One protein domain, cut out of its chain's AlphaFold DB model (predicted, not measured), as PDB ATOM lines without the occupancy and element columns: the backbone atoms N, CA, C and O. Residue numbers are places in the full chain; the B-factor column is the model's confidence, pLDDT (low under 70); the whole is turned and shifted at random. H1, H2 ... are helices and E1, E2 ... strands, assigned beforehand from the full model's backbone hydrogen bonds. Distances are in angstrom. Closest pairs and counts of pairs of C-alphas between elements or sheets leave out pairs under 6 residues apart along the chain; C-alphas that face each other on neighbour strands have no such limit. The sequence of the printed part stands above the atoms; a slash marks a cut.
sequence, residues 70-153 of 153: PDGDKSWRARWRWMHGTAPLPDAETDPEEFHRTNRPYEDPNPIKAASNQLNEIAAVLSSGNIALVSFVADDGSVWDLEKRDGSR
ATOM      1  N   PRO A  70     125.360 136.053 103.989       70.88
ATOM      2  CA  PRO A  70     124.430 137.156 104.161       70.88
ATOM      3  C   PRO A  70     123.006 136.612 104.128       70.88
ATOM      4  O   PRO A  70     122.715 135.677 103.374       70.88
ATOM      5  N   ASP A  71     122.105 137.238 104.875       60.91
ATOM      6  CA  ASP A  71     120.682 136.934 104.770       60.91
ATOM      7  C   ASP A  71     120.189 137.254 103.348       60.91
ATOM      8  O   ASP A  71     120.258 138.391 102.884       60.91
ATOM      9  N   GLY A  72     119.726 136.226 102.629       64.81
ATOM     10  CA  GLY A  72     119.039 136.362 101.338       64.81
ATOM     11  C   GLY A  72     119.908 136.578 100.089       64.81
ATOM     12  O   GLY A  72     119.362 136.606  98.984       64.81
ATOM     13  N   ASP A  73     121.237 136.684 100.198       77.25
ATOM     14  CA  ASP A  73     122.100 136.913  99.028       77.25
ATOM     15  C   ASP A  73     122.370 135.607  98.259       77.25
ATOM     16  O   ASP A  73     123.205 134.790  98.641       77.25
ATOM     17  N   LYS A  74     121.701 135.402  97.120       70.94
ATOM     18  CA  LYS A  74     121.946 134.234  96.252       70.94
ATOM     19  C   LYS A  74     123.357 134.228  95.642       70.94
ATOM     20  O   LYS A  74     123.889 133.152  95.361       70.94
ATOM     21  N   SER A  75     123.991 135.395  95.485       81.88
ATOM     22  CA  SER A  75     125.345 135.512  94.926       81.88
ATOM     23  C   SER A  75     126.419 134.976  95.879       81.88
ATOM     24  O   SER A  75     127.476 134.534  95.430       81.88
ATOM     25  N   TRP A  76     126.125 134.905  97.182       88.00
ATOM     26  CA  TRP A  76     126.981 134.263  98.179       88.00
ATOM     27  C   TRP A  76     127.358 132.836  97.776       88.00
ATOM     28  O   TRP A  76     128.542 132.520  97.671       88.00
ATOM     29  N   ARG A  77     126.362 131.975  97.506       88.19
ATOM     30  CA  ARG A  77     126.615 130.559  97.180       88.19
ATOM     31  C   ARG A  77     127.454 130.425  95.915       88.19
ATOM     32  O   ARG A  77     128.348 129.585  95.881       88.19
ATOM     33  N   ALA A  78     127.188 131.255  94.907       89.69
ATOM     34  CA  ALA A  78     127.958 131.267  93.668       89.69
ATOM     35  C   ALA A  78     129.428 131.640  93.921       89.69
ATOM     36  O   ALA A  78     130.323 130.908  93.511       89.69
ATOM     37  N   ARG A  79     129.695 132.702  94.694       91.38
ATOM     38  CA  ARG A  79     131.072 133.105  95.022       91.38
ATOM     39  C   ARG A  79     131.814 132.068  95.868       91.38
ATOM     40  O   ARG A  79     133.018 131.910  95.702       91.38
ATOM     41  N   TRP A  80     131.128 131.347  96.757       92.62
ATOM     42  CA  TRP A  80     131.745 130.237  97.498       92.62
ATOM     43  C   TRP A  80     132.066 129.041  96.622       92.62
ATOM     44  O   TRP A  80     133.135 128.455  96.771       92.62
ATOM     45  N   ARG A  81     131.172 128.694  95.693       92.62
ATOM     46  CA  ARG A  81     131.440 127.644  94.709       92.62
ATOM     47  C   ARG A  81     132.642 127.989  93.838       92.62
ATOM     48  O   ARG A  81     133.490 127.120  93.638       92.62
ATOM     49  N   TRP A  82     132.740 129.249  93.422       93.81
ATOM     50  CA  TRP A  82     133.894 129.786  92.709       93.81
ATOM     51  C   TRP A  82     135.178 129.720  93.540       93.81
ATOM     52  O   TRP A  82     136.152 129.123  93.097       93.81
ATOM     53  N   MET A  83     135.162 130.215  94.783       94.81
ATOM     54  CA  MET A  83     136.314 130.151  95.697       94.81
ATOM     55  C   MET A  83     136.789 128.712  95.962       94.81
ATOM     56  O   MET A  83     137.973 128.476  96.180       94.81
ATOM     57  N   HIS A  84     135.876 127.740  95.954       93.00
ATOM     58  CA  HIS A  84     136.191 126.320  96.118       93.00
ATOM     59  C   HIS A  84     136.522 125.588  94.814       93.00
ATOM     60  O   HIS A  84     136.705 124.371  94.854       93.00
ATOM     61  N   GLY A  85     136.558 126.277  93.669       93.75
ATOM     62  CA  GLY A  85     136.881 125.652  92.388       93.75
ATOM     63  C   GLY A  85     135.801 124.710  91.849       93.75
ATOM     64  O   GLY A  85     136.098 123.872  91.012       93.75
ATOM     65  N   THR A  86     134.566 124.791  92.353       91.75
ATOM     66  CA  THR A  86     133.470 123.865  91.980       91.75
ATOM     67  C   THR A  86     132.606 124.357  90.824       91.75
ATOM     68  O   THR A  86     131.942 123.554  90.185       91.75
ATOM     69  N   ALA A  87     132.564 125.668  90.579       92.12
ATOM     70  CA  ALA A  87     131.855 126.267  89.452       92.12
ATOM     71  C   ALA A  87     132.405 127.676  89.181       92.12
ATOM     72  O   ALA A  87     132.772 128.352  90.149       92.12
ATOM     73  N   PRO A  88     132.435 128.147  87.923       94.75
ATOM     74  CA  PRO A  88     132.794 129.526  87.611       94.75
ATOM     75  C   PRO A  88     131.760 130.520  88.181       94.75
ATOM     76  O   PRO A  88     130.696 130.132  88.678       94.75
ATOM     77  N   LEU A  89     132.070 131.823  88.142       92.19
ATOM     78  CA  LEU A  89     131.066 132.846  88.455       92.19
ATOM     79  C   LEU A  89     129.929 132.803  87.411       92.19
ATOM     80  O   LEU A  89     130.194 132.440  86.268       92.19
ATOM     81  N   PRO A  90     128.678 133.160  87.768       87.19
ATOM     82  CA  PRO A  90     127.522 132.998  86.875       87.19
ATOM     83  C   PRO A  90     127.614 133.752  85.541       87.19
ATOM     84  O   PRO A  90     126.926 133.397  84.594       87.19
ATOM     85  N   ASP A  91     128.421 134.806  85.499       87.25
ATOM     86  CA  ASP A  91     128.663 135.700  84.370       87.25
ATOM     87  C   ASP A  91     130.031 135.478  83.704       87.25
ATOM     88  O   ASP A  91     130.405 136.224  82.802       87.25
ATOM     89  N   ALA A  92     130.793 134.469  84.135       88.62
ATOM     90  CA  ALA A  92     132.063 134.132  83.510       88.62
ATOM     91  C   ALA A  92     131.846 133.319  82.224       88.62
ATOM     92  O   ALA A  92     131.044 132.392  82.192       88.62
ATOM     93  N   GLU A  93     132.631 133.615  81.189       89.94
ATOM     94  CA  GLU A  93     132.627 132.884  79.909       89.94
ATOM     95  C   GLU A  93     133.295 131.496  79.994       89.94
ATOM     96  O   GLU A  93     133.357 130.768  79.008       89.94
ATOM     97  N   THR A  94     133.836 131.125  81.157       89.44
ATOM     98  CA  THR A  94     134.592 129.883  81.342       89.44
ATOM     99  C   THR A  94     133.680 128.660  81.327       89.44
ATOM    100  O   THR A  94     132.687 128.615  82.054       89.44
ATOM    101  N   ASP A  95     134.078 127.635  80.573       90.56
ATOM    102  CA  ASP A  95     133.428 126.329  80.604       90.56
ATOM    103  C   ASP A  95     133.451 125.729  82.031       90.56
ATOM    104  O   ASP A  95     134.519 125.654  82.657       90.56
ATOM    105  N   PRO A  96     132.297 125.310  82.591       89.50
ATOM    106  CA  PRO A  96     132.237 124.761  83.941       89.50
ATOM    107  C   PRO A  96     133.091 123.508  84.164       89.50
ATOM    108  O   PRO A  96     133.653 123.358  85.253       89.50
ATOM    109  N   GLU A  97     133.203 122.623  83.169       86.06
ATOM    110  CA  GLU A  97     133.987 121.387  83.286       86.06
ATOM    111  C   GLU A  97     135.490 121.694  83.298       86.06
ATOM    112  O   GLU A  97     136.222 121.231  84.178       86.06
ATOM    113  N   GLU A  98     135.953 122.556  82.391       90.06
ATOM    114  CA  GLU A  98     137.335 123.034  82.379       90.06
ATOM    115  C   GLU A  98     137.708 123.764  83.676       90.06
ATOM    116  O   GLU A  98     138.784 123.520  84.244       90.06
ATOM    117  N   PHE A  99     136.820 124.628  84.181       92.62
ATOM    118  CA  PHE A  99     137.024 125.331  85.445       92.62
ATOM    119  C   PHE A  99     137.201 124.346  86.606       92.62
ATOM    120  O   PHE A  99     138.141 124.485  87.396       92.62
ATOM    121  N   HIS A 100     136.322 123.344  86.709       90.81
ATOM    122  CA  HIS A 100     136.374 122.335  87.767       90.81
ATOM    123  C   HIS A 100     137.654 121.502  87.686       90.81
ATOM    124  O   HIS A 100     138.390 121.430  88.669       90.81
ATOM    125  N   ARG A 101     137.994 120.978  86.503       89.12
ATOM    126  CA  ARG A 101     139.214 120.186  86.272       89.12
ATOM    127  C   ARG A 101     140.491 120.954  86.621       89.12
ATOM    128  O   ARG A 101     141.419 120.381  87.185       89.12
ATOM    129  N   THR A 102     140.540 122.248  86.308       93.19
ATOM    130  CA  THR A 102     141.701 123.105  86.598       93.19
ATOM    131  C   THR A 102     141.874 123.340  88.096       93.19
ATOM    132  O   THR A 102     142.988 123.285  88.611       93.19
ATOM    133  N   ASN A 103     140.776 123.605  88.806       94.06
ATOM    134  CA  ASN A 103     140.834 123.991  90.215       94.06
ATOM    135  C   ASN A 103     140.771 122.797  91.180       94.06
ATOM    136  O   ASN A 103     141.197 122.918  92.329       94.06
ATOM    137  N   ARG A 104     140.245 121.650  90.741       91.50
ATOM    138  CA  ARG A 104     140.093 120.424  91.540       91.50
ATOM    139  C   ARG A 104     140.581 119.202  90.749       91.50
ATOM    140  O   ARG A 104     139.826 118.254  90.563       91.50
ATOM    141  N   PRO A 105     141.859 119.176  90.320       90.75
ATOM    142  CA  PRO A 105     142.397 118.111  89.462       90.75
ATOM    143  C   PRO A 105     142.440 116.728  90.132       90.75
ATOM    144  O   PRO A 105     142.717 115.731  89.475       90.75
ATOM    145  N   TYR A 106     142.212 116.670  91.446       87.12
ATOM    146  CA  TYR A 106     142.151 115.444  92.240       87.12
ATOM    147  C   TYR A 106     140.743 114.831  92.305       87.12
ATOM    148  O   TYR A 106     140.588 113.736  92.840       87.12
ATOM    149  N   GLU A 107     139.718 115.522  91.805       85.38
ATOM    150  CA  GLU A 107     138.372 114.969  91.673       85.38
ATOM    151  C   GLU A 107     138.197 114.391  90.275       85.38
ATOM    152  O   GLU A 107     138.626 114.991  89.292       85.38
ATOM    153  N   ASP A 108     137.571 113.217  90.182       72.25
ATOM    154  CA  ASP A 108     137.170 112.674  88.886       72.25
ATOM    155  C   ASP A 108     136.048 113.575  88.336       72.25
ATOM    156  O   ASP A 108     134.989 113.663  88.969       72.25
ATOM    157  N   PRO A 109     136.257 114.269  87.202       64.12
ATOM    158  CA  PRO A 109     135.261 115.178  86.652       64.12
ATOM    159  C   PRO A 109     134.035 114.428  86.128       64.12
ATOM    160  O   PRO A 109     133.035 115.065  85.823       64.12
ATOM    161  N   ASN A 110     134.077 113.091  86.021       69.25
ATOM    162  CA  ASN A 110     132.948 112.299  85.567       69.25
ATOM    163  C   ASN A 110     131.948 112.049  86.721       69.25
ATOM    164  O   ASN A 110     132.165 111.151  87.547       69.25
ATOM    165  N   PRO A 111     130.802 112.762  86.759       65.00
ATOM    166  CA  PRO A 111     129.827 112.627  87.837       65.00
ATOM    167  C   PRO A 111     129.178 111.241  87.862       65.00
ATOM    168  O   PRO A 111     128.810 110.761  88.930       65.00
ATOM    169  N   ILE A 112     129.079 110.560  86.711       65.19
ATOM    170  CA  ILE A 112     128.532 109.200  86.618       65.19
ATOM    171  C   ILE A 112     129.478 108.216  87.298       65.19
ATOM    172  O   ILE A 112     129.028 107.313  88.000       65.19
ATOM    173  N   LYS A 113     130.790 108.394  87.136       62.66
ATOM    174  CA  LYS A 113     131.789 107.526  87.763       62.66
ATOM    175  C   LYS A 113     131.885 107.778  89.267       62.66
ATOM    176  O   LYS A 113     131.918 106.820  90.034       62.66
ATOM    177  N   ALA A 114     131.828 109.041  89.693       64.12
ATOM    178  CA  ALA A 114     131.737 109.398  91.109       64.12
ATOM    179  C   ALA A 114     130.466 108.825  91.768       64.12
ATOM    180  O   ALA A 114     130.557 108.178  92.813       64.12
ATOM    181  N   ALA A 115     129.301 108.975  91.127       67.50
ATOM    182  CA  ALA A 115     128.037 108.411  91.602       67.50
ATOM    183  C   ALA A 115     128.046 106.874  91.600       67.50
ATOM    184  O   ALA A 115     127.585 106.258  92.555       67.50
ATOM    185  N   SER A 116     128.622 106.243  90.571       65.19
ATOM    186  CA  SER A 116     128.768 104.782  90.505       65.19
ATOM    187  C   SER A 116     129.634 104.252  91.647       65.19
ATOM    188  O   SER A 116     129.290 103.246  92.258       65.19
ATOM    189  N   ASN A 117     130.726 104.942  91.989       67.19
ATOM    190  CA  ASN A 117     131.572 104.569  93.122       67.19
ATOM    191  C   ASN A 117     130.814 104.678  94.454       67.19
ATOM    192  O   ASN A 117     130.857 103.741  95.248       67.19
ATOM    193  N   GLN A 118     130.057 105.761  94.669       68.00
ATOM    194  CA  GLN A 118     129.221 105.918  95.866       68.00
ATOM    195  C   GLN A 118     128.115 104.857  95.955       68.00
ATOM    196  O   GLN A 118     127.892 104.286  97.021       68.00
ATOM    197  N   LEU A 119     127.439 104.554  94.842       72.62
ATOM    198  CA  LEU A 119     126.425 103.497  94.782       72.62
ATOM    199  C   LEU A 119     127.029 102.120  95.085       72.62
ATOM    200  O   LEU A 119     126.410 101.336  95.799       72.62
ATOM    201  N   ASN A 120     128.243 101.842  94.605       70.25
ATOM    202  CA  ASN A 120     128.952 100.595  94.892       70.25
ATOM    203  C   ASN A 120     129.356 100.480  96.371       70.25
ATOM    204  O   ASN A 120     129.211  99.409  96.956       70.25
ATOM    205  N   GLU A 121     129.811 101.566  97.001       70.31
ATOM    206  CA  GLU A 121     130.102 101.593  98.441       70.31
ATOM    207  C   GLU A 121     128.837 101.365  99.280       70.31
ATOM    208  O   GLU A 121     128.840 100.548 100.202       70.31
ATOM    209  N   ILE A 122     127.726 102.016  98.922       67.50
ATOM    210  CA  ILE A 122     126.426 101.797  99.566       67.50
ATOM    211  C   ILE A 122     125.979 100.342  99.373       67.50
ATOM    212  O   ILE A 122     125.583  99.690 100.338       67.50
ATOM    213  N   ALA A 123     126.099  99.788  98.165       65.75
ATOM    214  CA  ALA A 123     125.768  98.391  97.884       65.75
ATOM    215  C   ALA A 123     126.634  97.401  98.689       65.75
ATOM    216  O   ALA A 123     126.137  96.361  99.125       65.75
ATOM    217  N   ALA A 124     127.906  97.718  98.954       64.81
ATOM    218  CA  ALA A 124     128.781  96.917  99.815       64.81
ATOM    219  C   ALA A 124     128.331  96.932 101.293       64.81
ATOM    220  O   ALA A 124     128.355  95.904 101.975       64.81
ATOM    221  N   VAL A 125     127.843  98.072 101.792       64.19
ATOM    222  CA  VAL A 125     127.256  98.187 103.142       64.19
ATOM    223  C   VAL A 125     125.920  97.435 103.233       64.19
ATOM    224  O   VAL A 125     125.666  96.710 104.193       64.19
ATOM    225  N   LEU A 126     125.078  97.540 102.205       63.31
ATOM    226  CA  LEU A 126     123.780  96.858 102.144       63.31
ATOM    227  C   LEU A 126     123.881  95.350 101.890       63.31
ATOM    228  O   LEU A 126     122.932  94.628 102.153       63.31
ATOM    229  N   SER A 127     125.002  94.860 101.362       60.19
ATOM    230  CA  SER A 127     125.252  93.421 101.201       60.19
ATOM    231  C   SER A 127     125.927  92.789 102.421       60.19
ATOM    232  O   SER A 127     125.890  91.567 102.559       60.19
ATOM    233  N   SER A 128     126.500  93.600 103.317       61.50
ATOM    234  CA  SER A 128     127.071  93.160 104.598       61.50
ATOM    235  C   SER A 128     126.075  93.234 105.764       61.50
ATOM    236  O   SER A 128     126.201  92.464 106.717       61.50
ATOM    237  N   GLY A 129     125.058  94.098 105.685       56.88
ATOM    238  CA  GLY A 129     123.882  94.098 106.560       56.88
ATOM    239  C   GLY A 129     122.664  93.502 105.855       56.88
ATOM    240  O   GLY A 129     122.493  93.684 104.664       56.88
ATOM    241  N   ASN A 130     121.794  92.794 106.568       51.78
ATOM    242  CA  ASN A 130     120.633  92.080 106.020       51.78
ATOM    243  C   ASN A 130     119.493  93.034 105.554       51.78
ATOM    244  O   ASN A 130     118.373  92.949 106.055       51.78
ATOM    245  N   ILE A 131     119.773  93.995 104.664       53.47
ATOM    246  CA  ILE A 131     118.804  94.968 104.135       53.47
ATOM    247  C   ILE A 131     118.356  94.499 102.746       53.47
ATOM    248  O   ILE A 131     119.145  94.447 101.808       53.47
ATOM    249  N   ALA A 132     117.081  94.122 102.634       53.97
ATOM    250  CA  ALA A 132     116.544  93.408 101.474       53.97
ATOM    251  C   ALA A 132     115.898  94.299 100.394       53.97
ATOM    252  O   ALA A 132     115.579  93.781  99.328       53.97
ATOM    253  N   LEU A 133     115.707  95.604 100.633       51.25
ATOM    254  CA  LEU A 133     115.003  96.491  99.698       51.25
ATOM    255  C   LEU A 133     115.613  97.902  99.680       51.25
ATOM    256  O   LEU A 133     115.776  98.515 100.736       51.25
ATOM    257  N   VAL A 134     115.919  98.422  98.486       58.06
ATOM    258  CA  VAL A 134     116.239  99.840  98.258       58.06
ATOM    259  C   VAL A 134     115.208 100.398  97.287       58.06
ATOM    260  O   VAL A 134     115.192 100.011  96.118       58.06
ATOM    261  N   SER A 135     114.362 101.298  97.781       56.12
ATOM    262  CA  SER A 135     113.369 102.016  96.982       56.12
ATOM    263  C   SER A 135     113.905 103.404  96.626       56.12
ATOM    264  O   SER A 135     114.322 104.153  97.511       56.12
ATOM    265  N   PHE A 136     113.884 103.768  95.347       58.53
ATOM    266  CA  PHE A 136     114.232 105.108  94.865       58.53
ATOM    267  C   PHE A 136     112.960 105.889  94.571       58.53
ATOM    268  O   PHE A 136     112.103 105.396  93.848       58.53
ATOM    269  N   VAL A 137     112.848 107.107  95.097       57.78
ATOM    270  CA  VAL A 137     111.751 108.026  94.770       57.78
ATOM    271  C   VAL A 137     112.283 109.068  93.794       57.78
ATOM    272  O   VAL A 137     113.214 109.798  94.129       57.78
ATOM    273  N   ALA A 138     111.736 109.109  92.583       57.47
ATOM    274  CA  ALA A 138     112.073 110.114  91.586       57.47
ATOM    275  C   ALA A 138     111.395 111.460  91.898       57.47
ATOM    276  O   ALA A 138     110.422 111.525  92.650       57.47
ATOM    277  N   ASP A 139     111.887 112.540  91.287       48.78
ATOM    278  CA  ASP A 139     111.360 113.902  91.482       48.78
ATOM    279  C   ASP A 139     109.888 114.059  91.043       48.78
ATOM    280  O   ASP A 139     109.203 114.981  91.483       48.78
ATOM    281  N   ASP A 140     109.379 113.147  90.207       66.50
ATOM    282  CA  ASP A 140     107.969 113.066  89.804       66.50
ATOM    283  C   ASP A 140     107.089 112.260  90.784       66.50
ATOM    284  O   ASP A 140     105.889 112.100  90.561       66.50
ATOM    285  N   GLY A 141     107.677 111.765  91.878       59.34
ATOM    286  CA  GLY A 141     107.019 110.964  92.906       59.34
ATOM    287  C   GLY A 141     106.941 109.467  92.600       59.34
ATOM    288  O   GLY A 141     106.365 108.726  93.399       59.34
ATOM    289  N   SER A 142     107.498 108.993  91.481       57.31
ATOM    290  CA  SER A 142     107.520 107.561  91.167       57.31
ATOM    291  C   SER A 142     108.506 106.800  92.060       57.31
ATOM    292  O   SER A 142     109.622 107.256  92.305       57.31
ATOM    293  N   VAL A 143     108.087 105.636  92.572       59.53
ATOM    294  CA  VAL A 143     108.898 104.779  93.453       59.53
ATOM    295  C   VAL A 143     109.362 103.541  92.687       59.53
ATOM    296  O   VAL A 143     108.545 102.853  92.077       59.53
ATOM    297  N   TRP A 144     110.664 103.258  92.731       55.62
ATOM    298  CA  TRP A 144     111.316 102.143  92.046       55.62
ATOM    299  C   TRP A 144     112.023 101.231  93.046       55.62
ATOM    300  O   TRP A 144     112.972 101.664  93.699       55.62
ATOM    301  N   ASP A 145     111.605  99.970  93.130       64.50
ATOM    302  CA  ASP A 145     112.222  98.971  94.006       64.50
ATOM    303  C   ASP A 145     113.306  98.181  93.261       64.50
ATOM    304  O   ASP A 145     113.050  97.567  92.222       64.50
ATOM    305  N   LEU A 146     114.529  98.166  93.797       53.03
ATOM    306  CA  LEU A 146     115.569  97.245  93.339       53.03
ATOM    307  C   LEU A 146     115.433  95.906  94.074       53.03
ATOM    308  O   LEU A 146     115.954  95.738  95.177       53.03
ATOM    309  N   GLU A 147     114.774  94.929  93.450       54.00
ATOM    310  CA  GLU A 147     114.867  93.530  93.879       54.00
ATOM    311  C   GLU A 147     116.185  92.903  93.396       54.00
ATOM    312  O   GLU A 147     116.597  93.067  92.242       54.00
ATOM    313  N   LYS A 148     116.849  92.126  94.266       49.53
ATOM    314  CA  LYS A 148     117.944  91.239  93.849       49.53
ATOM    315  C   LYS A 148     117.394  90.246  92.820       49.53
ATOM    316  O   LYS A 148     116.720  89.288  93.189       49.53
ATOM    317  N   ARG A 149     117.722  90.420  91.538       46.09
ATOM    318  CA  ARG A 149     117.593  89.326  90.566       46.09
ATOM    319  C   ARG A 149     118.620  88.254  90.919       46.09
ATOM    320  O   ARG A 149     119.812  88.436  90.681       46.09
ATOM    321  N   ASP A 150     118.148  87.150  91.487       43.41
ATOM    322  CA  ASP A 150     118.864  85.880  91.421       43.41
ATOM    323  C   ASP A 150     119.011  85.521  89.937       43.41
ATOM    324  O   ASP A 150     118.030  85.346  89.209       43.41
ATOM    325  N   GLY A 151     120.256  85.514  89.468       47.38
ATOM    326  CA  GLY A 151     120.605  85.034  88.145       47.38
ATOM    327  C   GLY A 151     120.459  83.521  88.092       47.38
ATOM    328  O   GLY A 151     121.444  82.800  88.222       47.38
ATOM    329  N   SER A 152     119.243  83.043  87.845       41.31
ATOM    330  CA  SER A 152     118.989  81.652  87.480       41.31
ATOM    331  C   SER A 152     118.019  81.546  86.299       41.31
ATOM    332  O   SER A 152     116.827  81.293  86.464       41.31
ATOM    333  N   ARG A 153     118.560  81.720  85.083       37.00
ATOM    334  CA  ARG A 153     118.452  80.806  83.922       37.00
ATOM    335  C   ARG A 153     119.049  81.407  82.655       37.00
ATOM    336  O   ARG A 153     118.811  82.606  82.404       37.00
TER     337      ARG A 153
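AT A GLANCE: This is residues 70 to 153 of the 153 residues of the protein "Helix-turn-helix domain-containing protein" of Actinoplanes philippinensis (UniProt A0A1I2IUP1). An elongated, open model in two halves: the short helices H1 and H2 stand at one end, apart from each other, and the long helix H3 and the small hairpin of strands E1 and E2 make the other half, where the chain folds back after H3 and the hairpin runs alongside it, with residues 111 to 122 of H3 standing free. The printed part has 84 residues, with three named helices and two named strands in the order H1 H2 H3 E1 E2 along the chain; helices hold 36 and strands 8 of the 44 residues in named elements, the class mostly helix, and the one sheet, E1 - E2, is antiparallel. The whole is extended, with a radius of gyration of the C-alphas of 19.1 A and spans of 55 by 31 by 23 A.

IN THESE COORDINATES: E1 is residues 134 to 137 and E2 residues 143 to 146, ending at C-alpha 146 (115.569, 97.245, 93.339). H3, residues 111 to 128, is 25.8 A long. H2 is residues 96 to 103; H1, residues 74 to 83, begins at C-alpha 74 (121.946, 134.234, 96.252).

HOW THE PARTS SIT: In the hairpin, N 136 and O 144 are 2.8 A apart, within hydrogen-bond range. H3 and E2 are apart, and H1, H2 and H3 touch no helix. Every O i to N i+4 pair is within range in H2 and H3, and 5 of 6 in H1.

THE WHOLE: The C-alphas of Pro 70 and Arg 153, the two farthest apart, are 60.2 A apart. The printed part has no cut; the link H1 to H2 is long. Residues 71 to 72, 109 to 118 and 122 to 153 have pLDDT under 70.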